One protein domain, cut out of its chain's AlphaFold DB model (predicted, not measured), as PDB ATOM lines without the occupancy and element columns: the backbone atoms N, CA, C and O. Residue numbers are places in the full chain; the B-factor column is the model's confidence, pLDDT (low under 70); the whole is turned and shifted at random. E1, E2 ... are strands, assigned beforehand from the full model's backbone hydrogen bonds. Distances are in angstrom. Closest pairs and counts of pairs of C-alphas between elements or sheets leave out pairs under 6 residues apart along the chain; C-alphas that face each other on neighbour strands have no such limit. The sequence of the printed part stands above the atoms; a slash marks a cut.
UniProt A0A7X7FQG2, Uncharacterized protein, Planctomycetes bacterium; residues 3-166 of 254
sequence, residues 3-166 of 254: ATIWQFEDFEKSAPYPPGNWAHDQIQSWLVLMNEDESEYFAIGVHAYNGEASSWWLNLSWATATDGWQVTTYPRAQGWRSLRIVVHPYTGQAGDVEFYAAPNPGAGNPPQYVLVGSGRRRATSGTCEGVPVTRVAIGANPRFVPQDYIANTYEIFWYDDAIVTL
ATOM      1  N   ALA A   3      -0.742 -29.255 -35.231       95.88
ATOM      2  CA  ALA A   3      -0.868 -30.689 -35.467       95.88
ATOM      3  C   ALA A   3       0.377 -31.202 -36.187       95.88
ATOM      4  O   ALA A   3       0.890 -30.548 -37.090       95.88
ATOM      5  N   THR A   4       0.915 -32.337 -35.766       95.06
ATOM      6  CA  THR A   4       2.093 -32.969 -36.366       95.06
ATOM      7  C   THR A   4       1.868 -34.468 -36.458       95.06
ATOM      8  O   THR A   4       1.242 -35.046 -35.575       95.06
ATOM      9  N   ILE A   5       2.368 -35.087 -37.524       94.50
ATOM     10  CA  ILE A   5       2.318 -36.535 -37.720       94.50
ATOM     11  C   ILE A   5       3.599 -37.022 -38.390       94.50
ATOM     12  O   ILE A   5       4.204 -36.291 -39.184       94.50
ATOM     13  N   TRP A   6       4.007 -38.252 -38.097       92.81
ATOM     14  CA  TRP A   6       4.968 -38.985 -38.908       92.81
ATOM     15  C   TRP A   6       4.233 -39.843 -39.926       92.81
ATOM     16  O   TRP A   6       3.299 -40.566 -39.598       92.81
ATOM     17  N   GLN A   7       4.663 -39.764 -41.177       92.19
ATOM     18  CA  GLN A   7       4.116 -40.536 -42.279       92.19
ATOM     19  C   GLN A   7       5.254 -41.291 -42.961       92.19
ATOM     20  O   GLN A   7       6.254 -40.688 -43.354       92.19
ATOM     21  N   PHE A   8       5.096 -42.597 -43.130       89.62
ATOM     22  CA  PHE A   8       5.914 -43.405 -44.021       89.62
ATOM     23  C   PHE A   8       5.161 -43.613 -45.325       89.62
ATOM     24  O   PHE A   8       4.000 -44.017 -45.319       89.62
ATOM     25  N   GLU A   9       5.830 -43.364 -46.439       86.81
ATOM     26  CA  GLU A   9       5.320 -43.672 -47.770       86.81
ATOM     27  C   GLU A   9       6.152 -44.801 -48.374       86.81
ATOM     28  O   GLU A   9       7.364 -44.645 -48.550       86.81
ATOM     29  N   ASP A  10       5.517 -45.922 -48.718       79.31
ATOM     30  CA  ASP A  10       6.161 -46.962 -49.523       79.31
ATOM     31  C   ASP A  10       5.875 -46.706 -50.996       79.31
ATOM     32  O   ASP A  10       4.918 -47.203 -51.589       79.31
ATOM     33  N   PHE A  11       6.698 -45.831 -51.562       68.25
ATOM     34  CA  PHE A  11       6.669 -45.493 -52.970       68.25
ATOM     35  C   PHE A  11       7.544 -46.467 -53.763       68.25
ATOM     36  O   PHE A  11       8.757 -46.273 -53.877       68.25
ATOM     37  N   GLU A  12       6.936 -47.496 -54.354       60.91
ATOM     38  CA  GLU A  12       7.623 -48.381 -55.293       60.91
ATOM     39  C   GLU A  12       7.458 -47.878 -56.739       60.91
ATOM     40  O   GLU A  12       6.539 -48.257 -57.462       60.91
ATOM     41  N   LYS A  13       8.404 -47.055 -57.218       53.09
ATOM     42  CA  LYS A  13       8.436 -46.605 -58.629       53.09
ATOM     43  C   LYS A  13       8.573 -47.769 -59.637       53.09
ATOM     44  O   LYS A  13       8.380 -47.562 -60.832       53.09
ATOM     45  N   SER A  14       8.963 -48.963 -59.176       44.09
ATOM     46  CA  SER A  14       9.208 -50.166 -59.985       44.09
ATOM     47  C   SER A  14       8.006 -51.089 -60.171       44.09
ATOM     48  O   SER A  14       8.114 -52.012 -60.982       44.09
ATOM     49  N   ALA A  15       6.876 -50.862 -59.490       49.44
ATOM     50  CA  ALA A  15       5.669 -51.632 -59.769       49.44
ATOM     51  C   ALA A  15       5.273 -51.394 -61.241       49.44
ATOM     52  O   ALA A  15       5.098 -50.239 -61.645       49.44
ATOM     53  N   PRO A  16       5.209 -52.441 -62.089       45.81
ATOM     54  CA  PRO A  16       4.890 -52.266 -63.494       45.81
ATOM     55  C   PRO A  16       3.506 -51.637 -63.586       45.81
ATOM     56  O   PRO A  16       2.519 -52.242 -63.169       45.81
ATOM     57  N   TYR A  17       3.464 -50.416 -64.123       51.41
ATOM     58  CA  TYR A  17       2.230 -49.728 -64.483       51.41
ATOM     59  C   TYR A  17       1.315 -50.746 -65.172       51.41
ATOM     60  O   TYR A  17       1.781 -51.383 -66.129       51.41
ATOM     61  N   PRO A  18       0.075 -50.983 -64.703       48.19
ATOM     62  CA  PRO A  18      -0.806 -51.902 -65.398       48.19
ATOM     63  C   PRO A  18      -0.914 -51.408 -66.847       48.19
ATOM     64  O   PRO A  18      -1.278 -50.253 -67.072       48.19
ATOM     65  N   PRO A  19      -0.532 -52.219 -67.848       43.66
ATOM     66  CA  PRO A  19      -0.568 -51.789 -69.232       43.66
ATOM     67  C   PRO A  19      -2.036 -51.654 -69.642       43.66
ATOM     68  O   PRO A  19      -2.701 -52.629 -69.981       43.66
ATOM     69  N   GLY A  20      -2.565 -50.440 -69.555       50.78
ATOM     70  CA  GLY A  20      -3.953 -50.127 -69.853       50.78
ATOM     71  C   GLY A  20      -4.176 -48.626 -69.759       50.78
ATOM     72  O   GLY A  20      -3.686 -47.974 -68.847       50.78
ATOM     73  N   ASN A  21      -4.900 -48.062 -70.724       51.91
ATOM     74  CA  ASN A  21      -4.991 -46.613 -70.875       51.91
ATOM     75  C   ASN A  21      -5.737 -45.884 -69.741       51.91
ATOM     76  O   ASN A  21      -5.694 -44.663 -69.753       51.91
ATOM     77  N   TRP A  22      -6.423 -46.545 -68.797       50.34
ATOM     78  CA  TRP A  22      -7.413 -45.880 -67.921       50.34
ATOM     79  C   TRP A  22      -7.334 -46.268 -66.431       50.34
ATOM     80  O   TRP A  22      -8.367 -46.400 -65.776       50.34
ATOM     81  N   ALA A  23      -6.139 -46.466 -65.868       48.25
ATOM     82  CA  ALA A  23      -6.001 -46.499 -64.410       48.25
ATOM     83  C   ALA A  23      -5.882 -45.054 -63.892       48.25
ATOM     84  O   ALA A  23      -4.853 -44.401 -64.053       48.25
ATOM     85  N   HIS A  24      -6.973 -44.515 -63.343       51.62
ATOM     86  CA  HIS A  24      -6.948 -43.241 -62.624       51.62
ATOM     87  C   HIS A  24      -6.327 -43.468 -61.241       51.62
ATOM     88  O   HIS A  24      -7.044 -43.636 -60.265       51.62
ATOM     89  N   ASP A  25      -5.002 -43.513 -61.150       55.19
ATOM     90  CA  ASP A  25      -4.329 -43.736 -59.868       55.19
ATOM     91  C   ASP A  25      -4.443 -42.478 -58.994       55.19
ATOM     92  O   ASP A  25      -3.756 -41.475 -59.214       55.19
ATOM     93  N   GLN A  26      -5.336 -42.498 -58.004       63.94
ATOM     94  CA  GLN A  26      -5.499 -41.382 -57.076       63.94
ATOM     95  C   GLN A  26      -4.673 -41.591 -55.808       63.94
ATOM     96  O   GLN A  26      -5.174 -42.059 -54.800       63.94
ATOM     97  N   ILE A  27      -3.396 -41.220 -55.818       70.25
ATOM     98  CA  ILE A  27      -2.547 -41.340 -54.625       70.25
ATOM     99  C   ILE A  27      -2.905 -40.255 -53.607       70.25
ATOM    100  O   ILE A  27      -2.833 -39.058 -53.912       70.25
ATOM    101  N   GLN A  28      -3.284 -40.676 -52.398       77.00
ATOM    102  CA  GLN A  28      -3.783 -39.781 -51.357       77.00
ATOM    103  C   GLN A  28      -3.314 -40.211 -49.971       77.00
ATOM    104  O   GLN A  28      -3.443 -41.367 -49.578       77.00
ATOM    105  N   SER A  29      -2.789 -39.253 -49.220       84.25
ATOM    106  CA  SER A  29      -2.343 -39.454 -47.846       84.25
ATOM    107  C   SER A  29      -2.247 -38.106 -47.179       84.25
ATOM    108  O   SER A  29      -1.348 -37.346 -47.542       84.25
ATOM    109  N   TRP A  30      -3.148 -37.798 -46.250       88.00
ATOM    110  CA  TRP A  30      -3.253 -36.465 -45.667       88.00
ATOM    111  C   TRP A  30      -3.219 -36.492 -44.143       88.00
ATOM    112  O   TRP A  30      -3.739 -37.405 -43.503       88.00
ATOM    113  N   LEU A  31      -2.661 -35.427 -43.574       93.75
ATOM    114  CA  LEU A  31      -3.054 -34.909 -42.270       93.75
ATOM    115  C   LEU A  31      -4.092 -33.818 -42.511       93.75
ATOM    116  O   LEU A  31      -3.827 -32.898 -43.288       93.75
ATOM    117  N   VAL A  32      -5.239 -33.898 -41.838       93.94
ATOM    118  CA  VAL A  32      -6.302 -32.899 -41.967       93.94
ATOM    119  C   VAL A  32      -6.792 -32.436 -40.600       93.94
ATOM    120  O   VAL A  32      -7.133 -33.254 -39.747       93.94
ATOM    121  N   LEU A  33      -6.860 -31.120 -40.406       95.00
ATOM    122  CA  LEU A  33      -7.660 -30.487 -39.356       95.00
ATOM    123  C   LEU A  33      -8.966 -30.003 -39.974       95.00
ATOM    124  O   LEU A  33      -8.928 -29.404 -41.040       95.00
ATOM    125  N   MET A  34     -10.107 -30.254 -39.341       93.88
ATOM    126  CA  MET A  34     -11.411 -29.856 -39.884       93.88
ATOM    127  C   MET A  34     -12.433 -29.590 -38.786       93.88
ATOM    128  O   MET A  34     -12.227 -29.952 -37.625       93.88
ATOM    129  N   ASN A  35     -13.543 -28.968 -39.154       92.94
ATOM    130  CA  ASN A  35     -14.715 -28.852 -38.295       92.94
ATOM    131  C   ASN A  35     -15.686 -30.039 -38.491       92.94
ATOM    132  O   ASN A  35     -15.483 -30.897 -39.350       92.94
ATOM    133  N   GLU A  36     -16.728 -30.123 -37.659       89.94
ATOM    134  CA  GLU A  36     -17.670 -31.258 -37.659       89.94
ATOM    135  C   GLU A  36     -18.385 -31.465 -39.001       89.94
ATOM    136  O   GLU A  36     -18.503 -32.600 -39.459       89.94
ATOM    137  N   ASP A  37     -18.833 -30.379 -39.637       89.56
ATOM    138  CA  ASP A  37     -19.579 -30.417 -40.903       89.56
ATOM    139  C   ASP A  37     -18.683 -30.376 -42.156       89.56
ATOM    140  O   ASP A  37     -19.181 -30.388 -43.288       89.56
ATOM    141  N   GLU A  38     -17.363 -30.360 -41.947       88.56
ATOM    142  CA  GLU A  38     -16.327 -30.370 -42.982       88.56
ATOM    143  C   GLU A  38     -16.422 -29.165 -43.941       88.56
ATOM    144  O   GLU A  38     -15.987 -29.238 -45.094       88.56
ATOM    145  N   SER A  39     -17.017 -28.056 -43.485       90.38
ATOM    146  CA  SER A  39     -17.089 -26.784 -44.216       90.38
ATOM    147  C   SER A  39     -15.844 -25.906 -44.058       90.38
ATOM    148  O   SER A  39     -15.680 -24.949 -44.821       90.38
ATOM    149  N   GLU A  40     -14.976 -26.250 -43.105       93.81
ATOM    150  CA  GLU A  40     -13.616 -25.745 -42.945       93.81
ATOM    151  C   GLU A  40     -12.652 -26.923 -42.789       93.81
ATOM    152  O   GLU A  40     -12.901 -27.858 -42.019       93.81
ATOM    153  N   TYR A  41     -11.537 -26.872 -43.512       94.00
ATOM    154  CA  TYR A  41     -10.506 -27.896 -43.444       94.00
ATOM    155  C   TYR A  41      -9.139 -27.337 -43.822       94.00
ATOM    156  O   TYR A  41      -9.021 -26.476 -44.688       94.00
ATOM    157  N   PHE A  42      -8.098 -27.899 -43.216       95.94
ATOM    158  CA  PHE A  42      -6.696 -27.635 -43.510       95.94
ATOM    159  C   PHE A  42      -6.022 -28.975 -43.761       95.94
ATOM    160  O   PHE A  42      -5.937 -29.793 -42.845       95.94
ATOM    161  N   ALA A  43      -5.566 -29.217 -44.983       94.25
ATOM    162  CA  ALA A  43      -4.984 -30.490 -45.391       94.25
ATOM    163  C   ALA A  43      -3.541 -30.308 -45.861       94.25
ATOM    164  O   ALA A  43      -3.226 -29.334 -46.538       94.25
ATOM    165  N   ILE A  44      -2.676 -31.270 -45.551       94.25
ATOM    166  CA  ILE A  44      -1.346 -31.414 -46.157       94.25
ATOM    167  C   ILE A  44      -1.054 -32.888 -46.411       94.25
ATOM    168  O   ILE A  44      -1.359 -33.739 -45.575       94.25
ATOM    169  N   GLY A  45      -0.423 -33.191 -47.542       90.81
ATOM    170  CA  GLY A  45       0.049 -34.533 -47.838       90.81
ATOM    171  C   GLY A  45       0.226 -34.795 -49.327       90.81
ATOM    172  O   GLY A  45       0.507 -33.876 -50.088       90.81
ATOM    173  N   VAL A  46       0.094 -36.045 -49.758       85.94
ATOM    174  CA  VAL A  46       0.141 -36.391 -51.189       85.94
ATOM    175  C   VAL A  46      -1.270 -36.310 -51.756       85.94
ATOM    176  O   VAL A  46      -2.191 -36.859 -51.159       85.94
ATOM    177  N   HIS A  47      -1.455 -35.623 -52.883       80.06
ATOM    178  CA  HIS A  47      -2.759 -35.479 -53.527       80.06
ATOM    179  C   HIS A  47      -2.625 -35.553 -55.052       80.06
ATOM    180  O   HIS A  47      -1.920 -34.755 -55.667       80.06
ATOM    181  N   ALA A  48      -3.331 -36.494 -55.674       69.31
ATOM    182  CA  ALA A  48      -3.443 -36.590 -57.124       69.31
ATOM    183  C   ALA A  48      -4.702 -35.850 -57.620       69.31
ATOM    184  O   ALA A  48      -5.803 -36.396 -57.572       69.31
ATOM    185  N   TYR A  49      -4.541 -34.616 -58.112       62.06
ATOM    186  CA  TYR A  49      -5.596 -33.864 -58.810       62.06
ATOM    187  C   TYR A  49      -5.396 -33.947 -60.332       62.06
ATOM    188  O   TYR A  49      -4.278 -33.771 -60.814       62.06
ATOM    189  N   ASN A  50      -6.457 -34.197 -61.113       55.97
ATOM    190  CA  ASN A  50      -6.341 -34.465 -62.559       55.97
ATOM    191  C   ASN A  50      -6.341 -33.219 -63.475       55.97
ATOM    192  O   ASN A  50      -6.415 -33.377 -64.693       55.97
ATOM    193  N   GLY A  51      -6.267 -32.003 -62.923       52.12
ATOM    194  CA  GLY A  51      -6.361 -30.770 -63.713       52.12
ATOM    195  C   GLY A  51      -5.222 -30.584 -64.722       52.12
ATOM    196  O   GLY A  51      -5.456 -30.062 -65.807       52.12
ATOM    197  N   GLU A  52      -4.013 -31.069 -64.403       52.53
ATOM    198  CA  GLU A  52      -2.867 -31.113 -65.318       52.53
ATOM    199  C   GLU A  52      -2.021 -32.374 -65.070       52.53
ATOM    200  O   GLU A  52      -1.515 -32.619 -63.978       52.53
ATOM    201  N   ALA A  53      -1.867 -33.197 -66.105       47.69
ATOM    202  CA  ALA A  53      -1.427 -34.589 -66.015       47.69
ATOM    203  C   ALA A  53       0.079 -34.832 -65.753       47.69
ATOM    204  O   ALA A  53       0.540 -35.939 -66.017       47.69
ATOM    205  N   SER A  54       0.879 -33.859 -65.301       52.19
ATOM    206  CA  SER A  54       2.349 -34.028 -65.300       52.19
ATOM    207  C   SER A  54       3.077 -33.997 -63.953       52.19
ATOM    208  O   SER A  54       4.207 -34.484 -63.929       52.19
ATOM    209  N   SER A  55       2.504 -33.500 -62.841       54.19
ATOM    210  CA  SER A  55       3.352 -33.230 -61.651       54.19
ATOM    211  C   SER A  55       2.714 -33.284 -60.252       54.19
ATOM    212  O   SER A  55       3.452 -33.198 -59.270       54.19
ATOM    213  N   TRP A  56       1.390 -33.414 -60.098       64.44
ATOM    214  CA  TRP A  56       0.730 -33.172 -58.796       64.44
ATOM    215  C   TRP A  56       1.005 -34.261 -57.748       64.44
ATOM    216  O   TRP A  56       1.136 -33.972 -56.565       64.44
ATOM    217  N   TRP A  57       1.235 -35.498 -58.187       67.81
ATOM    218  CA  TRP A  57       1.666 -36.597 -57.320       67.81
ATOM    219  C   TRP A  57       3.180 -36.659 -57.116       67.81
ATOM    220  O   TRP A  57       3.634 -37.651 -56.567       67.81
ATOM    221  N   LEU A  58       3.986 -35.712 -57.616       78.50
ATOM    222  CA  LEU A  58       5.449 -35.716 -57.427       78.50
ATOM    223  C   LEU A  58       5.888 -34.880 -56.223       78.50
ATOM    224  O   LEU A  58       7.004 -35.044 -55.731       78.50
ATOM    225  N   ASN A  59       5.009 -34.013 -55.737       85.00
ATOM    226  CA  ASN A  59       5.262 -33.136 -54.610       85.00
ATOM    227  C   ASN A  59       4.159 -33.289 -53.568       85.00
ATOM    228  O   ASN A  59       3.092 -33.847 -53.831       85.00
ATOM    229  N   LEU A  60       4.415 -32.771 -52.372       89.38
ATOM    230  CA  LEU A  60       3.348 -32.543 -51.413       89.38
ATOM    231  C   LEU A  60       2.374 -31.501 -51.962       89.38
ATOM    232  O   LEU A  60       2.741 -30.626 -52.748       89.38
ATOM    233  N   SER A  61       1.142 -31.585 -51.498       90.75
ATOM    234  CA  SER A  61       0.092 -30.604 -51.708       90.75
ATOM    235  C   SER A  61      -0.490 -30.195 -50.365       90.75
ATOM    236  O   SER A  61      -0.441 -30.958 -49.395       90.75
ATOM    237  N   TRP A  62      -1.064 -29.004 -50.314       93.50
ATOM    238  CA  TRP A  62      -1.865 -28.545 -49.188       93.50
ATOM    239  C   TRP A  62      -3.173 -27.943 -49.686       93.50
ATOM    240  O   TRP A  62      -3.304 -27.631 -50.869       93.50
ATOM    241  N   ALA A  63      -4.143 -27.803 -48.792       92.88
ATOM    242  CA  ALA A  63      -5.388 -27.121 -49.094       92.88
ATOM    243  C   ALA A  63      -5.995 -26.468 -47.859       92.88
ATOM    244  O   ALA A  63      -5.861 -26.980 -46.744       92.88
ATOM    245  N   THR A  64      -6.723 -25.385 -48.096       95.06
ATOM    246  CA  THR A  64      -7.732 -24.853 -47.175       95.06
ATOM    247  C   THR A  64      -9.092 -24.851 -47.877       95.06
ATOM    248  O   THR A  64      -9.147 -24.945 -49.111       95.06
ATOM    249  N   ALA A  65     -10.193 -24.718 -47.132       92.00
ATOM    250  CA  ALA A  65     -11.512 -24.532 -47.748       92.00
ATOM    251  C   ALA A  65     -11.590 -23.244 -48.597       92.00
ATOM    252  O   ALA A  65     -12.345 -23.193 -49.566       92.00
ATOM    253  N   THR A  66     -10.793 -22.224 -48.255       93.75
ATOM    254  CA  THR A  66     -10.759 -20.922 -48.940       93.75
ATOM    255  C   THR A  66      -9.847 -20.918 -50.172       93.75
ATOM    256  O   THR A  66     -10.214 -20.347 -51.197       93.75
ATOM    257  N   ASP A  67      -8.669 -21.541 -50.104       94.00
ATOM    258  CA  ASP A  67      -7.640 -21.459 -51.157       94.00
ATOM    259  C   ASP A  67      -7.651 -22.662 -52.120       94.00
ATOM    260  O   ASP A  67      -6.984 -22.637 -53.159       94.00
ATOM    261  N   GLY A  68      -8.387 -23.729 -51.789       90.38
ATOM    262  CA  GLY A  68      -8.387 -24.974 -52.556       90.38
ATOM    263  C   GLY A  68      -7.035 -25.700 -52.522       90.38
ATOM    264  O   GLY A  68      -6.162 -25.388 -51.715       90.38
ATOM    265  N   TRP A  69      -6.867 -26.708 -53.383       88.31
ATOM    266  CA  TRP A  69      -5.636 -27.503 -53.457       88.31
ATOM    267  C   TRP A  69      -4.499 -26.759 -54.164       88.31
ATOM    268  O   TRP A  69      -4.659 -26.261 -55.276       88.31
ATOM    269  N   GLN A  70      -3.326 -26.764 -53.536       90.38
ATOM    270  CA  GLN A  70      -2.094 -26.137 -54.005       90.38
ATOM    271  C   GLN A  70      -0.953 -27.159 -53.982       90.38
ATOM    272  O   GLN A  70      -0.724 -27.821 -52.967       90.38
ATOM    273  N   VAL A  71      -0.208 -27.278 -55.085       87.94
ATOM    274  CA  VAL A  71       0.996 -28.121 -55.150       87.94
ATOM    275  C   VAL A  71       2.220 -27.353 -54.690       87.94
ATOM    276  O   VAL A  71       2.471 -26.222 -55.099       87.94
ATOM    277  N   THR A  72       3.005 -28.004 -53.842       90.31
ATOM    278  CA  THR A  72       4.260 -27.464 -53.322       90.31
ATOM    279  C   THR A  72       5.422 -27.766 -54.265       90.31
ATOM    280  O   THR A  72       5.339 -28.613 -55.152       90.31
ATOM    281  N   THR A  73       6.558 -27.119 -54.026       89.62
ATOM    282  CA  THR A  73       7.849 -27.508 -54.616       89.62
ATOM    283  C   THR A  73       8.573 -28.578 -53.792       89.62
ATOM    284  O   THR A  73       9.696 -28.952 -54.132       89.62
ATOM    285  N   TYR A  74       7.968 -29.050 -52.695       89.69
ATOM    286  CA  TYR A  74       8.560 -30.042 -51.809       89.69
ATOM    287  C   TYR A  74       8.285 -31.448 -52.356       89.69
ATOM    288  O   TYR A  74       7.131 -31.892 -52.332       89.69
ATOM    289  N   PRO A  75       9.313 -32.176 -52.825       86.88
ATOM    290  CA  PRO A  75       9.112 -33.464 -53.462       86.88
ATOM    291  C   PRO A  75       8.653 -34.508 -52.452       86.88
ATOM    292  O   PRO A  75       9.046 -34.510 -51.283       86.88
ATOM    293  N   ARG A  76       7.854 -35.459 -52.926       83.12
ATOM    294  CA  ARG A  76       7.634 -36.701 -52.183       83.12
ATOM    295  C   ARG A  76       8.900 -37.562 -52.185       83.12
ATOM    296  O   ARG A  76       9.739 -37.451 -53.078       83.12
ATOM    297  N   ALA A  77       9.007 -38.461 -51.215       80.88
ATOM    298  CA  ALA A  77      10.128 -39.387 -51.093       80.88
ATOM    299  C   ALA A  77       9.715 -40.685 -50.390       80.88
ATOM    300  O   ALA A  77       9.007 -40.648 -49.386       80.88
ATOM    301  N   GLN A  78      10.204 -41.833 -50.858       85.12
ATOM    302  CA  GLN A  78      10.002 -43.089 -50.138       85.12
ATOM    303  C   GLN A  78      10.573 -42.988 -48.712       85.12
ATOM    304  O   GLN A  78      11.663 -42.448 -48.502       85.12
ATOM    305  N   GLY A  79       9.842 -43.526 -47.738       87.69
ATOM    306  CA  GLY A  79      10.234 -43.562 -46.336       87.69
ATOM    307  C   GLY A  79       9.533 -42.535 -45.445       87.69
ATOM    308  O   GLY A  79       8.510 -41.951 -45.805       87.69
ATOM    309  N   TRP A  80      10.095 -42.350 -44.246       88.81
ATOM    310  CA  TRP A  80       9.557 -41.468 -43.208       88.81
ATOM    311  C   TRP A  80       9.718 -39.983 -43.540       88.81
ATOM    312  O   TRP A  80      10.792 -39.532 -43.942       88.81
ATOM    313  N   ARG A  81       8.671 -39.210 -43.258       90.69
ATOM    314  CA  ARG A  81       8.660 -37.744 -43.219       90.69
ATOM    315  C   ARG A  81       7.708 -37.264 -42.132       90.69
ATOM    316  O   ARG A  81       6.790 -37.992 -41.761       90.69
ATOM    317  N   SER A  82       7.886 -36.036 -41.664       93.12
ATOM    318  CA  SER A  82       6.925 -35.418 -40.752       93.12
ATOM    319  C   SER A  82       6.152 -34.312 -41.452       93.12
ATOM    320  O   SER A  82       6.742 -33.493 -42.159       93.12
ATOM    321  N   LEU A  83       4.838 -34.292 -41.250       95.25
ATOM    322  CA  LEU A  83       3.943 -33.245 -41.733       95.25
ATOM    323  C   LEU A  83       3.410 -32.460 -40.544       95.25
ATOM    324  O   LEU A  83       3.132 -33.031 -39.487       95.25
ATOM    325  N   ARG A  84       3.245 -31.151 -40.719       96.19
ATOM    326  CA  ARG A  84       2.732 -30.268 -39.677       96.19
ATOM    327  C   ARG A  84       1.806 -29.204 -40.243       96.19
ATOM    328  O   ARG A  84       2.111 -28.582 -41.254       96.19
ATOM    329  N   ILE A  85       0.726 -28.962 -39.512       97.75
ATOM    330  CA  ILE A  85      -0.181 -27.835 -39.706       97.75
ATOM    331  C   ILE A  85      -0.068 -26.939 -38.476       97.75
ATOM    332  O   ILE A  85      -0.182 -27.418 -37.343       97.75
ATOM    333  N   VAL A  86       0.159 -25.648 -38.690       96.94
ATOM    334  CA  VAL A  86       0.088 -24.617 -37.654       96.94
ATOM    335  C   VAL A  86      -1.078 -23.704 -37.999       96.94
ATOM    336  O   VAL A  86      -1.094 -23.095 -39.057       96.94
ATOM    337  N   VAL A  87      -2.066 -23.651 -37.114       95.31
ATOM    338  CA  VAL A  87      -3.223 -22.759 -37.213       95.31
ATOM    339  C   VAL A  87      -2.994 -21.608 -36.249       95.31
ATOM    340  O   VAL A  87      -2.912 -21.827 -35.030       95.31
ATOM    341  N   HIS A  88      -2.899 -20.415 -36.806       92.44
ATOM    342  CA  HIS A  88      -2.734 -19.155 -36.104       92.44
ATOM    343  C   HIS A  88      -4.107 -18.513 -35.837       92.44
ATOM    344  O   HIS A  88      -5.140 -18.994 -36.337       92.44
ATOM    345  N   PRO A  89      -4.168 -17.470 -34.993       88.19
ATOM    346  CA  PRO A  89      -5.395 -16.707 -34.824       88.19
ATOM    347  C   PRO A  89      -5.864 -16.122 -36.156       88.19
ATOM    348  O   PRO A  89      -5.072 -15.937 -37.074       88.19
ATOM    349  N   TYR A  90      -7.167 -15.894 -36.270       88.56
ATOM    350  CA  TYR A  90      -7.766 -15.476 -37.528       88.56
ATOM    351  C   TYR A  90      -7.419 -14.024 -37.857       88.56
ATOM    352  O   TYR A  90      -7.646 -13.129 -37.047       88.56
ATOM    353  N   THR A  91      -6.912 -13.800 -39.063       86.25
ATOM    354  CA  THR A  91      -6.690 -12.469 -39.638       86.25
ATOM    355  C   THR A  91      -7.422 -12.298 -40.971       86.25
ATOM    356  O   THR A  91      -7.557 -11.179 -41.457       86.25
ATOM    357  N   GLY A  92      -7.888 -13.397 -41.580       86.88
ATOM    358  CA  GLY A  92      -8.455 -13.428 -42.929       86.88
ATOM    359  C   GLY A  92      -7.397 -13.437 -44.039       86.88
ATOM    360  O   GLY A  92      -7.737 -13.522 -45.222       86.88
ATOM    361  N   GLN A  93      -6.112 -13.373 -43.683       89.94
ATOM    362  CA  GLN A  93      -4.997 -13.318 -44.623       89.94
ATOM    363  C   GLN A  93      -4.303 -14.673 -44.783       89.94
ATOM    364  O   GLN A  93      -4.491 -15.615 -44.009       89.94
ATOM    365  N   ALA A  94      -3.500 -14.785 -45.844       92.69
ATOM    366  CA  ALA A  94      -2.593 -15.918 -45.975       92.69
ATOM    367  C   ALA A  94      -1.579 -15.859 -44.825       92.69
ATOM    368  O   ALA A  94      -0.949 -14.825 -44.615       92.69
ATOM    369  N   GLY A  95      -1.441 -16.955 -44.084       94.06
ATOM    370  CA  GLY A  95      -0.649 -17.008 -42.855       94.06
ATOM    371  C   GLY A  95      -1.475 -17.400 -41.639       94.06
ATOM    372  O   GLY A  95      -0.901 -17.840 -40.653       94.06
ATOM    373  N   ASP A  96      -2.806 -17.358 -41.729       94.56
ATOM    374  CA  ASP A  96      -3.678 -17.926 -40.695       94.56
ATOM    375  C   ASP A  96      -3.480 -19.441 -40.540       94.56
ATOM    376  O   ASP A  96      -3.715 -20.012 -39.471       94.56
ATOM    377  N   VAL A  97      -3.045 -20.108 -41.612       97.69
ATOM    378  CA  VAL A  97      -2.642 -21.513 -41.590       97.69
ATOM    379  C   VAL A  97      -1.325 -21.679 -42.321       97.69
ATOM    380  O   VAL A  97      -1.185 -21.280 -43.472       97.69
ATOM    381  N   GLU A  98      -0.372 -22.338 -41.682       98.12
ATOM    382  CA  GLU A  98       0.915 -22.675 -42.271       98.12
ATOM    383  C   GLU A  98       1.120 -24.186 -42.309       98.12
ATOM    384  O   GLU A  98       0.803 -24.924 -41.368       98.12
ATOM    385  N   PHE A  99       1.711 -24.643 -43.404       98.19
ATOM    386  CA  PHE A  99       1.948 -26.044 -43.695       98.19
ATOM    387  C   PHE A  99       3.445 -26.296 -43.766       98.19
ATOM    388  O   PHE A  99       4.165 -25.640 -44.521       98.19
ATOM    389  N   TYR A 100       3.919 -27.273 -43.002       97.38
ATOM    390  CA  TYR A 100       5.331 -27.607 -42.919       97.38
ATOM    391  C   TYR A 100       5.576 -29.084 -43.204       97.38
ATOM    392  O   TYR A 100       4.789 -29.951 -42.815       97.38
ATOM    393  N   ALA A 101       6.726 -29.368 -43.806       95.12
ATOM    394  CA  ALA A 101       7.236 -30.719 -43.981       95.12
ATOM    395  C   ALA A 101       8.681 -30.812 -43.486       95.12
ATOM    396  O   ALA A 101       9.464 -29.872 -43.632       95.12
ATOM    397  N   ALA A 102       9.039 -31.951 -42.906       92.81
ATOM    398  CA  ALA A 102      10.406 -32.277 -42.527       92.81
ATOM    399  C   ALA A 102      10.801 -33.641 -43.113       92.81
ATOM    400  O   ALA A 102       9.963 -34.553 -43.155       92.81
ATOM    401  N   PRO A 103      12.063 -33.808 -43.546       86.62
ATOM    402  CA  PRO A 103      12.557 -35.095 -44.021       86.62
ATOM    403  C   PRO A 103      12.642 -36.115 -42.873       86.62
ATOM    404  O   PRO A 103      12.407 -35.799 -41.706       86.62
ATOM    405  N   ASN A 104      13.009 -37.351 -43.214       76.25
ATOM    406  CA  ASN A 104      13.305 -38.430 -42.268       76.25
ATOM    407  C   ASN A 104      14.184 -37.931 -41.092       76.25
ATOM    408  O   ASN A 104      15.165 -37.221 -41.338       76.25
ATOM    409  N   PRO A 105      13.894 -38.318 -39.831       64.62
ATOM    410  CA  PRO A 105      14.594 -37.807 -38.648       64.62
ATOM    411  C   PRO A 105      16.097 -38.141 -38.623       64.62
ATOM    412  O   PRO A 105      16.856 -37.492 -37.907       64.62
ATOM    413  N   GLY A 106      16.567 -39.084 -39.450       62.16
ATOM    414  CA  GLY A 106      18.000 -39.315 -39.668       62.16
ATOM    415  C   GLY A 106      18.749 -38.152 -40.341       62.16
ATOM    416  O   GLY A 106      19.976 -38.133 -40.307       62.16
ATOM    417  N   ALA A 107      18.043 -37.181 -40.933       60.56
ATOM    418  CA  ALA A 107      18.630 -36.012 -41.597       60.56
ATOM    419  C   ALA A 107      18.873 -34.812 -40.653       60.56
ATOM    420  O   ALA A 107      19.562 -33.868 -41.035       60.56
ATOM    421  N   GLY A 108      18.341 -34.847 -39.426       56.50
ATOM    422  CA  GLY A 108      18.499 -33.797 -38.418       56.50
ATOM    423  C   GLY A 108      17.599 -34.059 -37.212       56.50
ATOM    424  O   GLY A 108      16.400 -34.274 -37.370       56.50
ATOM    425  N   ASN A 109      18.179 -34.061 -36.008       64.31
ATOM    426  CA  ASN A 109      17.445 -34.195 -34.750       64.31
ATOM    427  C   ASN A 109      17.660 -32.923 -33.901       64.31
ATOM    428  O   ASN A 109      18.797 -32.697 -33.476       64.31
ATOM    429  N   PRO A 110      16.626 -32.096 -33.648       73.69
ATOM    430  CA  PRO A 110      15.220 -32.273 -34.036       73.69
ATOM    431  C   PRO A 110      14.976 -32.105 -35.551       73.69
ATOM    432  O   PRO A 110      15.808 -31.499 -36.230       73.69
ATOM    433  N   PRO A 111      13.836 -32.599 -36.086       80.69
ATOM    434  CA  PRO A 111      13.513 -32.462 -37.504       80.69
ATOM    435  C   PRO A 111      13.487 -30.990 -37.915       80.69
ATOM    436  O   PRO A 111      12.817 -30.171 -37.276       80.69
ATOM    437  N   GLN A 112      14.184 -30.654 -39.000       88.75
ATOM    438  CA  GLN A 112      14.156 -29.311 -39.566       88.75
ATOM    439  C   GLN A 112      12.930 -29.168 -40.473       88.75
ATOM    440  O   GLN A 112      12.881 -29.725 -41.569       88.75
ATOM    441  N   TYR A 113      11.936 -28.423 -39.997       93.00
ATOM    442  CA  TYR A 113      10.718 -28.146 -40.750       93.00
ATOM    443  C   TYR A 113      10.953 -27.039 -41.774       93.00
ATOM    444  O   TYR A 113      11.525 -25.996 -41.459       93.00
ATOM    445  N   VAL A 114      10.465 -27.267 -42.987       94.62
ATOM    446  CA  VAL A 114      10.431 -26.296 -44.079       94.62
ATOM    447  C   VAL A 114       8.982 -25.877 -44.286       94.62
ATOM    448  O   VAL A 114       8.105 -26.739 -44.336       94.62
ATOM    449  N   LEU A 115       8.731 -24.569 -44.382       97.38
ATOM    450  CA  LEU A 115       7.426 -24.038 -44.771       97.38
ATOM    451  C   LEU A 115       7.178 -24.406 -46.237       97.38
ATOM    452  O   LEU A 115       7.955 -24.024 -47.110       97.38
ATOM    453  N   VAL A 116       6.118 -25.161 -46.502       96.12
ATOM    454  CA  VAL A 116       5.751 -25.615 -47.855       96.12
ATOM    455  C   VAL A 116       4.465 -24.967 -48.365       96.12
ATOM    456  O   VAL A 116       4.164 -25.066 -49.552       96.12
ATOM    457  N   GLY A 117       3.718 -24.290 -47.490       97.00
ATOM    458  CA  GLY A 117       2.478 -23.611 -47.840       97.00
ATOM    459  C   GLY A 117       2.003 -22.660 -46.753       97.00
ATOM    460  O   GLY A 117       2.290 -22.866 -45.575       97.00
ATOM    461  N   SER A 118       1.252 -21.643 -47.160       97.94
ATOM    462  CA  SER A 118       0.590 -20.685 -46.279       97.94
ATOM    463  C   SER A 118      -0.776 -20.347 -46.874       97.94
ATOM    464  O   SER A 118      -0.864 -20.006 -48.055       97.94
ATOM    465  N   GLY A 119      -1.829 -20.509 -46.079       97.31
ATOM    466  CA  GLY A 119      -3.223 -20.398 -46.492       97.31
ATOM    467  C   GLY A 119      -4.055 -19.539 -45.544       97.31
ATOM    468  O   GLY A 119      -3.579 -19.070 -44.506       97.31
ATOM    469  N   ARG A 120      -5.303 -19.327 -45.946       95.88
ATOM    470  CA  ARG A 120      -6.344 -18.555 -45.270       95.88
ATOM    471  C   ARG A 120      -7.308 -19.473 -44.538       95.88
ATOM    472  O   ARG A 120      -7.613 -20.573 -44.999       95.88
ATOM    473  N   ARG A 121      -7.853 -18.969 -43.438       94.38
ATOM    474  CA  ARG A 121      -9.027 -19.547 -42.778       94.38
ATOM    475  C   ARG A 121     -10.292 -18.901 -43.334       94.38
ATOM    476  O   ARG A 121     -10.273 -17.770 -43.815       94.38
ATOM    477  N   ARG A 122     -11.405 -19.612 -43.271       91.50
ATOM    478  CA  ARG A 122     -12.741 -19.084 -43.522       91.50
ATOM    479  C   ARG A 122     -13.207 -18.292 -42.306       91.50
ATOM    480  O   ARG A 122     -13.053 -18.750 -41.175       91.50
ATOM    481  N   ALA A 123     -13.819 -17.139 -42.550       88.12
ATOM    482  CA  ALA A 123     -14.468 -16.353 -41.509       88.12
ATOM    483  C   ALA A 123     -15.695 -17.083 -40.949       88.12
ATOM    484  O   ALA A 123     -16.513 -17.619 -41.708       88.12
ATOM    485  N   THR A 124     -15.878 -17.021 -39.637       85.31
ATOM    486  CA  THR A 124     -17.199 -17.134 -39.028       85.31
ATOM    487  C   THR A 124     -17.971 -15.864 -39.394       85.31
ATOM    488  O   THR A 124     -17.500 -14.748 -39.181       85.31
ATOM    489  N   SER A 125     -19.132 -16.037 -40.029       77.62
ATOM    490  CA  SER A 125     -19.901 -14.938 -40.625       77.62
ATOM    491  C   SER A 125     -20.131 -13.795 -39.638       77.62
ATOM    492  O   SER A 125     -20.722 -14.016 -38.587       77.62
ATOM    493  N   GLY A 126     -19.726 -12.582 -40.024       68.19
ATOM    494  CA  GLY A 126     -19.930 -11.375 -39.222       68.19
ATOM    495  C   GLY A 126     -19.021 -11.263 -37.998       68.19
ATOM    496  O   GLY A 126     -19.320 -10.487 -37.115       68.19
ATOM    497  N   THR A 127     -17.936 -12.027 -37.900       74.19
ATOM    498  CA  THR A 127     -17.030 -11.945 -36.741       74.19
ATOM    499  C   THR A 127     -15.578 -11.881 -37.193       74.19
ATOM    500  O   THR A 127     -15.254 -12.261 -38.322       74.19
ATOM    501  N   CYS A 128     -14.692 -11.491 -36.276       77.50
ATOM    502  CA  CYS A 128     -13.245 -11.636 -36.436       77.50
ATOM    503  C   CYS A 128     -12.698 -12.981 -35.968       77.50
ATOM    504  O   CYS A 128     -11.525 -13.113 -35.618       77.50
ATOM    505  N   GLU A 129     -13.534 -14.010 -36.034       82.56
ATOM    506  CA  GLU A 129     -13.143 -15.372 -35.746       82.56
ATOM    507  C   GLU A 129     -13.090 -16.192 -37.031       82.56
ATOM    508  O   GLU A 129     -13.912 -16.055 -37.936       82.56
ATOM    509  N   GLY A 130     -12.124 -17.100 -37.102       88.69
ATOM    510  CA  GLY A 130     -12.117 -18.129 -38.131       88.69
ATOM    511  C   GLY A 130     -12.996 -19.292 -37.697       88.69
ATOM    512  O   GLY A 130     -13.050 -19.598 -36.503       88.69
ATOM    513  N   VAL A 131     -13.595 -20.006 -38.650       92.00
ATOM    514  CA  VAL A 131     -14.373 -21.219 -38.358       92.00
ATOM    515  C   VAL A 131     -13.521 -22.168 -37.492       92.00
ATOM    516  O   VAL A 131     -12.344 -22.412 -37.809       92.00
ATOM    517  N   PRO A 132     -14.046 -22.657 -36.353       91.75
ATOM    518  CA  PRO A 132     -13.279 -23.492 -35.439       91.75
ATOM    519  C   PRO A 132     -13.078 -24.890 -36.023       91.75
ATOM    520  O   PRO A 132     -14.019 -25.503 -36.517       91.75
ATOM    521  N   VAL A 133     -11.860 -25.427 -35.911       92.31
ATOM    522  CA  VAL A 133     -11.552 -26.824 -36.252       92.31
ATOM    523  C   VAL A 133     -11.479 -27.671 -34.984       92.31
ATOM    524  O   VAL A 133     -10.780 -27.326 -34.034       92.31
ATOM    525  N   THR A 134     -12.209 -28.783 -34.968       92.44
ATOM    526  CA  THR A 134     -12.419 -29.633 -33.778       92.44
ATOM    527  C   THR A 134     -12.022 -31.087 -34.002       92.44
ATOM    528  O   THR A 134     -11.965 -31.866 -33.051       92.44
ATOM    529  N   ARG A 135     -11.718 -31.471 -35.245       91.31
ATOM    530  CA  ARG A 135     -11.422 -32.846 -35.648       91.31
ATOM    531  C   ARG A 135     -10.052 -32.943 -36.300       91.31
ATOM    532  O   ARG A 135      -9.632 -32.055 -37.043       91.31
ATOM    533  N   VAL A 136      -9.397 -34.075 -36.062       91.94
ATOM    534  CA  VAL A 136      -8.222 -34.518 -36.816       91.94
ATOM    535  C   VAL A 136      -8.617 -35.740 -37.630       91.94
ATOM    536  O   VAL A 136      -9.178 -36.689 -37.082       91.94
ATOM    537  N   ALA A 137      -8.306 -35.729 -38.920       89.62
ATOM    538  CA  ALA A 137      -8.405 -36.896 -39.784       89.62
ATOM    539  C   ALA A 137      -7.043 -37.203 -40.408       89.62
ATOM    540  O   ALA A 137      -6.245 -36.306 -40.683       89.62
ATOM    541  N   ILE A 138      -6.785 -38.490 -40.616       89.56
ATOM    542  CA  ILE A 138      -5.541 -39.013 -41.176       89.56
ATOM    543  C   ILE A 138      -5.920 -40.012 -42.269       89.56
ATOM    544  O   ILE A 138      -6.838 -40.810 -42.071       89.56
ATOM    545  N   GLY A 139      -5.231 -39.981 -43.407       82.25
ATOM    546  CA  GLY A 139      -5.558 -40.824 -44.558       82.25
ATOM    547  C   GLY A 139      -6.251 -40.047 -45.668       82.25
ATOM    548  O   GLY A 139      -5.900 -38.902 -45.946       82.25
ATOM    549  N   ALA A 140      -7.222 -40.689 -46.311       69.69
ATOM    550  CA  ALA A 140      -8.036 -40.099 -47.364       69.69
ATOM    551  C   ALA A 140      -9.475 -39.896 -46.861       69.69
ATOM    552  O   ALA A 140     -10.084 -40.823 -46.329       69.69
ATOM    553  N   ASN A 141     -10.025 -38.692 -47.044       70.06
ATOM    554  CA  ASN A 141     -11.463 -38.432 -46.906       70.06
ATOM    555  C   ASN A 141     -12.056 -38.226 -48.315       70.06
ATOM    556  O   ASN A 141     -11.702 -37.240 -48.969       70.06
ATOM    557  N   PRO A 142     -12.975 -39.098 -48.777       60.78
ATOM    558  CA  PRO A 142     -13.592 -38.998 -50.099       60.78
ATOM    559  C   PRO A 142     -14.224 -37.634 -50.407       60.78
ATOM    560  O   PRO A 142     -14.279 -37.246 -51.566       60.78
ATOM    561  N   ARG A 143     -14.668 -36.872 -49.397       65.00
ATOM    562  CA  ARG A 143     -15.273 -35.543 -49.593       65.00
ATOM    563  C   ARG A 143     -14.281 -34.494 -50.106       65.00
ATOM    564  O   ARG A 143     -14.688 -33.575 -50.809       65.00
ATOM    565  N   PHE A 144     -12.994 -34.622 -49.780       66.31
ATOM    566  CA  PHE A 144     -11.951 -33.710 -50.276       66.31
ATOM    567  C   PHE A 144     -11.335 -34.177 -51.595       66.31
ATOM    568  O   PHE A 144     -10.403 -33.546 -52.100       66.31
ATOM    569  N   VAL A 145     -11.851 -35.276 -52.152       65.00
ATOM    570  CA  VAL A 145     -11.517 -35.757 -53.485       65.00
ATOM    571  C   VAL A 145     -12.459 -35.062 -54.469       65.00
ATOM    572  O   VAL A 145     -13.662 -35.307 -54.433       65.00
ATOM    573  N   PRO A 146     -11.961 -34.219 -55.386       59.75
ATOM    574  CA  PRO A 146     -12.821 -33.507 -56.335       59.75
ATOM    575  C   PRO A 146     -13.496 -34.406 -57.393       59.75
ATOM    576  O   PRO A 146     -14.091 -33.885 -58.332       59.75
ATOM    577  N   GLN A 147     -13.354 -35.735 -57.307       58.94
ATOM    578  CA  GLN A 147     -13.762 -36.703 -58.328       58.94
ATOM    579  C   GLN A 147     -14.358 -37.984 -57.744       58.94
ATOM    580  O   GLN A 147     -13.824 -38.553 -56.799       58.94
ATOM    581  N   ASP A 148     -15.390 -38.486 -58.425       48.78
ATOM    582  CA  ASP A 148     -16.170 -39.684 -58.078       48.78
ATOM    583  C   ASP A 148     -15.442 -41.026 -58.310       48.78
ATOM    584  O   ASP A 148     -16.001 -42.098 -58.070       48.78
ATOM    585  N   TYR A 149     -14.196 -41.005 -58.788       51.47
ATOM    586  CA  TYR A 149     -13.433 -42.213 -59.097       51.47
ATOM    587  C   TYR A 149     -12.447 -42.520 -57.969       51.47
ATOM    588  O   TYR A 149     -11.264 -42.207 -58.071       51.47
ATOM    589  N   ILE A 150     -12.931 -43.173 -56.906       50.66
ATOM    590  CA  ILE A 150     -12.075 -43.875 -55.935       50.66
ATOM    591  C   ILE A 150     -11.454 -45.068 -56.674       50.66
ATOM    592  O   ILE A 150     -11.951 -46.192 -56.623       50.66
ATOM    593  N   ALA A 151     -10.421 -44.810 -57.466       48.00
ATOM    594  CA  ALA A 151      -9.703 -45.831 -58.203       48.00
ATOM    595  C   ALA A 151      -8.437 -46.202 -57.423       48.00
ATOM    596  O   ALA A 151      -7.602 -45.357 -57.114       48.00
ATOM    597  N   ASN A 152      -8.386 -47.484 -57.055       48.09
ATOM    598  CA  ASN A 152      -7.276 -48.260 -56.500       48.09
ATOM    599  C   ASN A 152      -5.981 -47.471 -56.244       48.09
ATOM    600  O   ASN A 152      -5.157 -47.296 -57.138       48.09
ATOM    601  N   THR A 153      -5.760 -47.064 -54.996       53.38
ATOM    602  CA  THR A 153      -4.454 -46.555 -54.573       53.38
ATOM    603  C   THR A 153      -3.552 -47.759 -54.304       53.38
ATOM    604  O   THR A 153      -3.755 -48.475 -53.325       53.38
ATOM    605  N   TYR A 154      -2.578 -48.032 -55.172       59.03
ATOM    606  CA  TYR A 154      -1.618 -49.130 -54.957       59.03
ATOM    607  C   TYR A 154      -0.508 -48.782 -53.956       59.03
ATOM    608  O   TYR A 154       0.326 -49.625 -53.641       59.03
ATOM    609  N   GLU A 155      -0.492 -47.548 -53.456       71.69
ATOM    610  CA  GLU A 155       0.512 -47.072 -52.516       71.69
ATOM    611  C   GLU A 155       0.003 -47.144 -51.080       71.69
ATOM    612  O   GLU A 155      -1.144 -46.797 -50.785       71.69
ATOM    613  N   ILE A 156       0.879 -47.599 -50.186       78.00
ATOM    614  CA  ILE A 156       0.578 -47.754 -48.768       78.00
ATOM    615  C   ILE A 156       1.257 -46.625 -47.998       78.00
ATOM    616  O   ILE A 156       2.439 -46.322 -48.189       78.00
ATOM    617  N   PHE A 157       0.484 -46.028 -47.098       85.88
ATOM    618  CA  PHE A 157       0.947 -45.022 -46.162       85.88
ATOM    619  C   PHE A 157       0.753 -45.534 -44.740       85.88
ATOM    620  O   PHE A 157      -0.331 -45.997 -44.382       85.88
ATOM    621  N   TRP A 158       1.798 -45.430 -43.927       90.44
ATOM    622  CA  TRP A 158       1.733 -45.697 -42.495       90.44
ATOM    623  C   TRP A 158       1.883 -44.383 -41.763       90.44
ATOM    624  O   TRP A 158       2.635 -43.506 -42.187       90.44
ATOM    625  N   TYR A 159       1.183 -44.273 -40.649       91.31
ATOM    626  CA  TYR A 159       1.214 -43.091 -39.815       91.31
ATOM    627  C   TYR A 159       1.664 -43.478 -38.418       91.31
ATOM    628  O   TYR A 159       1.287 -44.537 -37.918       91.31
ATOM    629  N   ASP A 160       2.451 -42.608 -37.807       91.00
ATOM    630  CA  ASP A 160       2.931 -42.749 -36.442       91.00
ATOM    631  C   ASP A 160       2.943 -41.378 -35.752       91.00
ATOM    632  O   ASP A 160       2.941 -40.341 -36.423       91.00
ATOM    633  N   ASP A 161       2.935 -41.376 -34.418       89.19
ATOM    634  CA  ASP A 161       3.126 -40.184 -33.582       89.19
ATOM    635  C   ASP A 161       2.288 -38.964 -34.033       89.19
ATOM    636  O   ASP A 161       2.802 -37.903 -34.404       89.19
ATOM    637  N   ALA A 162       0.960 -39.108 -34.000       92.00
ATOM    638  CA  ALA A 162       0.033 -38.001 -34.223       92.00
ATOM    639  C   ALA A 162      -0.087 -37.140 -32.955       92.00
ATOM    640  O   ALA A 162      -0.645 -37.565 -31.941       92.00
ATOM    641  N   ILE A 163       0.423 -35.912 -33.014       93.62
ATOM    642  CA  ILE A 163       0.488 -34.988 -31.880       93.62
ATOM    643  C   ILE A 163      -0.304 -33.727 -32.207       93.62
ATOM    644  O   ILE A 163      -0.022 -33.040 -33.189       93.62
ATOM    645  N   VAL A 164      -1.247 -33.379 -31.332       94.50
ATOM    646  CA  VAL A 164      -1.945 -32.091 -31.351       94.50
ATOM    647  C   VAL A 164      -1.541 -31.300 -30.120       94.50
ATOM    648  O   VAL A 164      -1.653 -31.768 -28.992       94.50
ATOM    649  N   THR A 165      -1.072 -30.080 -30.339       93.44
ATOM    650  CA  THR A 165      -0.800 -29.107 -29.288       93.44
ATOM    651  C   THR A 165      -1.769 -27.947 -29.435       93.44
ATOM    652  O   THR A 165      -1.815 -27.278 -30.474       93.44
ATOM    653  N   LEU A 166      -2.533 -27.700 -28.381       90.12
ATOM    654  CA  LEU A 166      -3.306 -26.478 -28.226       90.12
ATOM    655  C   LEU A 166      -2.403 -25.459 -27.536       90.12
ATOM    656  O   LEU A 166      -1.754 -25.774 -26.541       90.12
TER     657      LEU A 166
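AT A GLANCE: This is residues 3 to 166 of the 254 residues of an uncharacterized protein of Planctomycetes bacterium (UniProt A0A7X7FQG2). Two twisted five-stranded sheets lie face to face as a sandwich, their strands running nearly along one another, with long loops at the ends and residues 16 to 21 sticking out free. The chain passes between the sheets four times, at the links E1 to E2, E5 to E6, E8 to E9 and E9 to E10. The printed part has 164 residues with no named helix and ten named strands, E1 to E10 in chain order; the sheets, E8 E7 E6 E1 E10 and E5 E4 E3 E2 E9, are both antiparallel. The class is all strand, though under half of the residues, 72 of 164, are in named elements. The whole is compact, with a radius of gyration of the C-alphas of 16.1 A and spans of 54 by 40 by 24 A.

HOW THE PARTS SIT: One sheet runs from edge strand E8, residues 114 to 119, through E7, residues 97 to 102, E6, residues 79 to 87, and E1, residues 3 to 10, to edge strand E10, residues 156 to 165. It is twisted, its strands' lines turning by 75 degrees from edge to edge. N 84 and O 100 join E6 and E7 within hydrogen-bond range at 2.9 A, N 116 and O 99 join E8 and E7 at 2.8 A, N 5 and O 83 join E1 and E6 at 2.9 A, and N 8 and O 158 join E1 and E10 at 2.8 A. E6, E7 and E8 form a meander, each strand the antiparallel neighbour of the one before. The other sheet, also twisted, runs from edge strand E5, residues 68 to 75, through E4, residues 59 to 64, E3, residues 41 to 47, and E2, residues 28 to 34, to edge strand E9, residues 135 to 139. E2 to E5 form a second meander. Pairs within hydrogen-bond range include N 62 and O 70 of E4 and E5, 2.9 A, N 45 and O 61 of E3 and E4, 2.9 A, N 33 and O 42 of E2 and E3, 2.9 A, and N 32 and O 137 of E2 and E9, 2.9 A. Between the sheets, whose best planes are 30 degrees apart, the closest C-alphas of E5 and E8 are those of Thr 72 and Val 116, 6.0 A, and of E3 and E6 those of Ile 44 and Leu 83, 7.1 A. E5 and E6 are apart, though a tight link joins them.

IN THESE COORDINATES: E1 begins at C-alpha 3, (-0.868, -30.689, -35.467), and measures 22.6 A; E6 measures 26.4 A and E5 19.5 A. E10, 27.0 A, bends by 51 degrees at residue 161 and ends at C-alpha 165, (-0.800, -29.107, -29.288).

THE WHOLE: The two C-alphas farthest apart, of Pro 19 and Thr 127, are 54.0 A apart. The printed part has no cut. The long links are E1 to E2, E3 to E4, E7 to E8, E8 to E9 and E9 to E10. The mean pLDDT of the printed part is 80.4, and 46 residues are under 70, among them 11 to 26, 48 to 57 and 142 to 154.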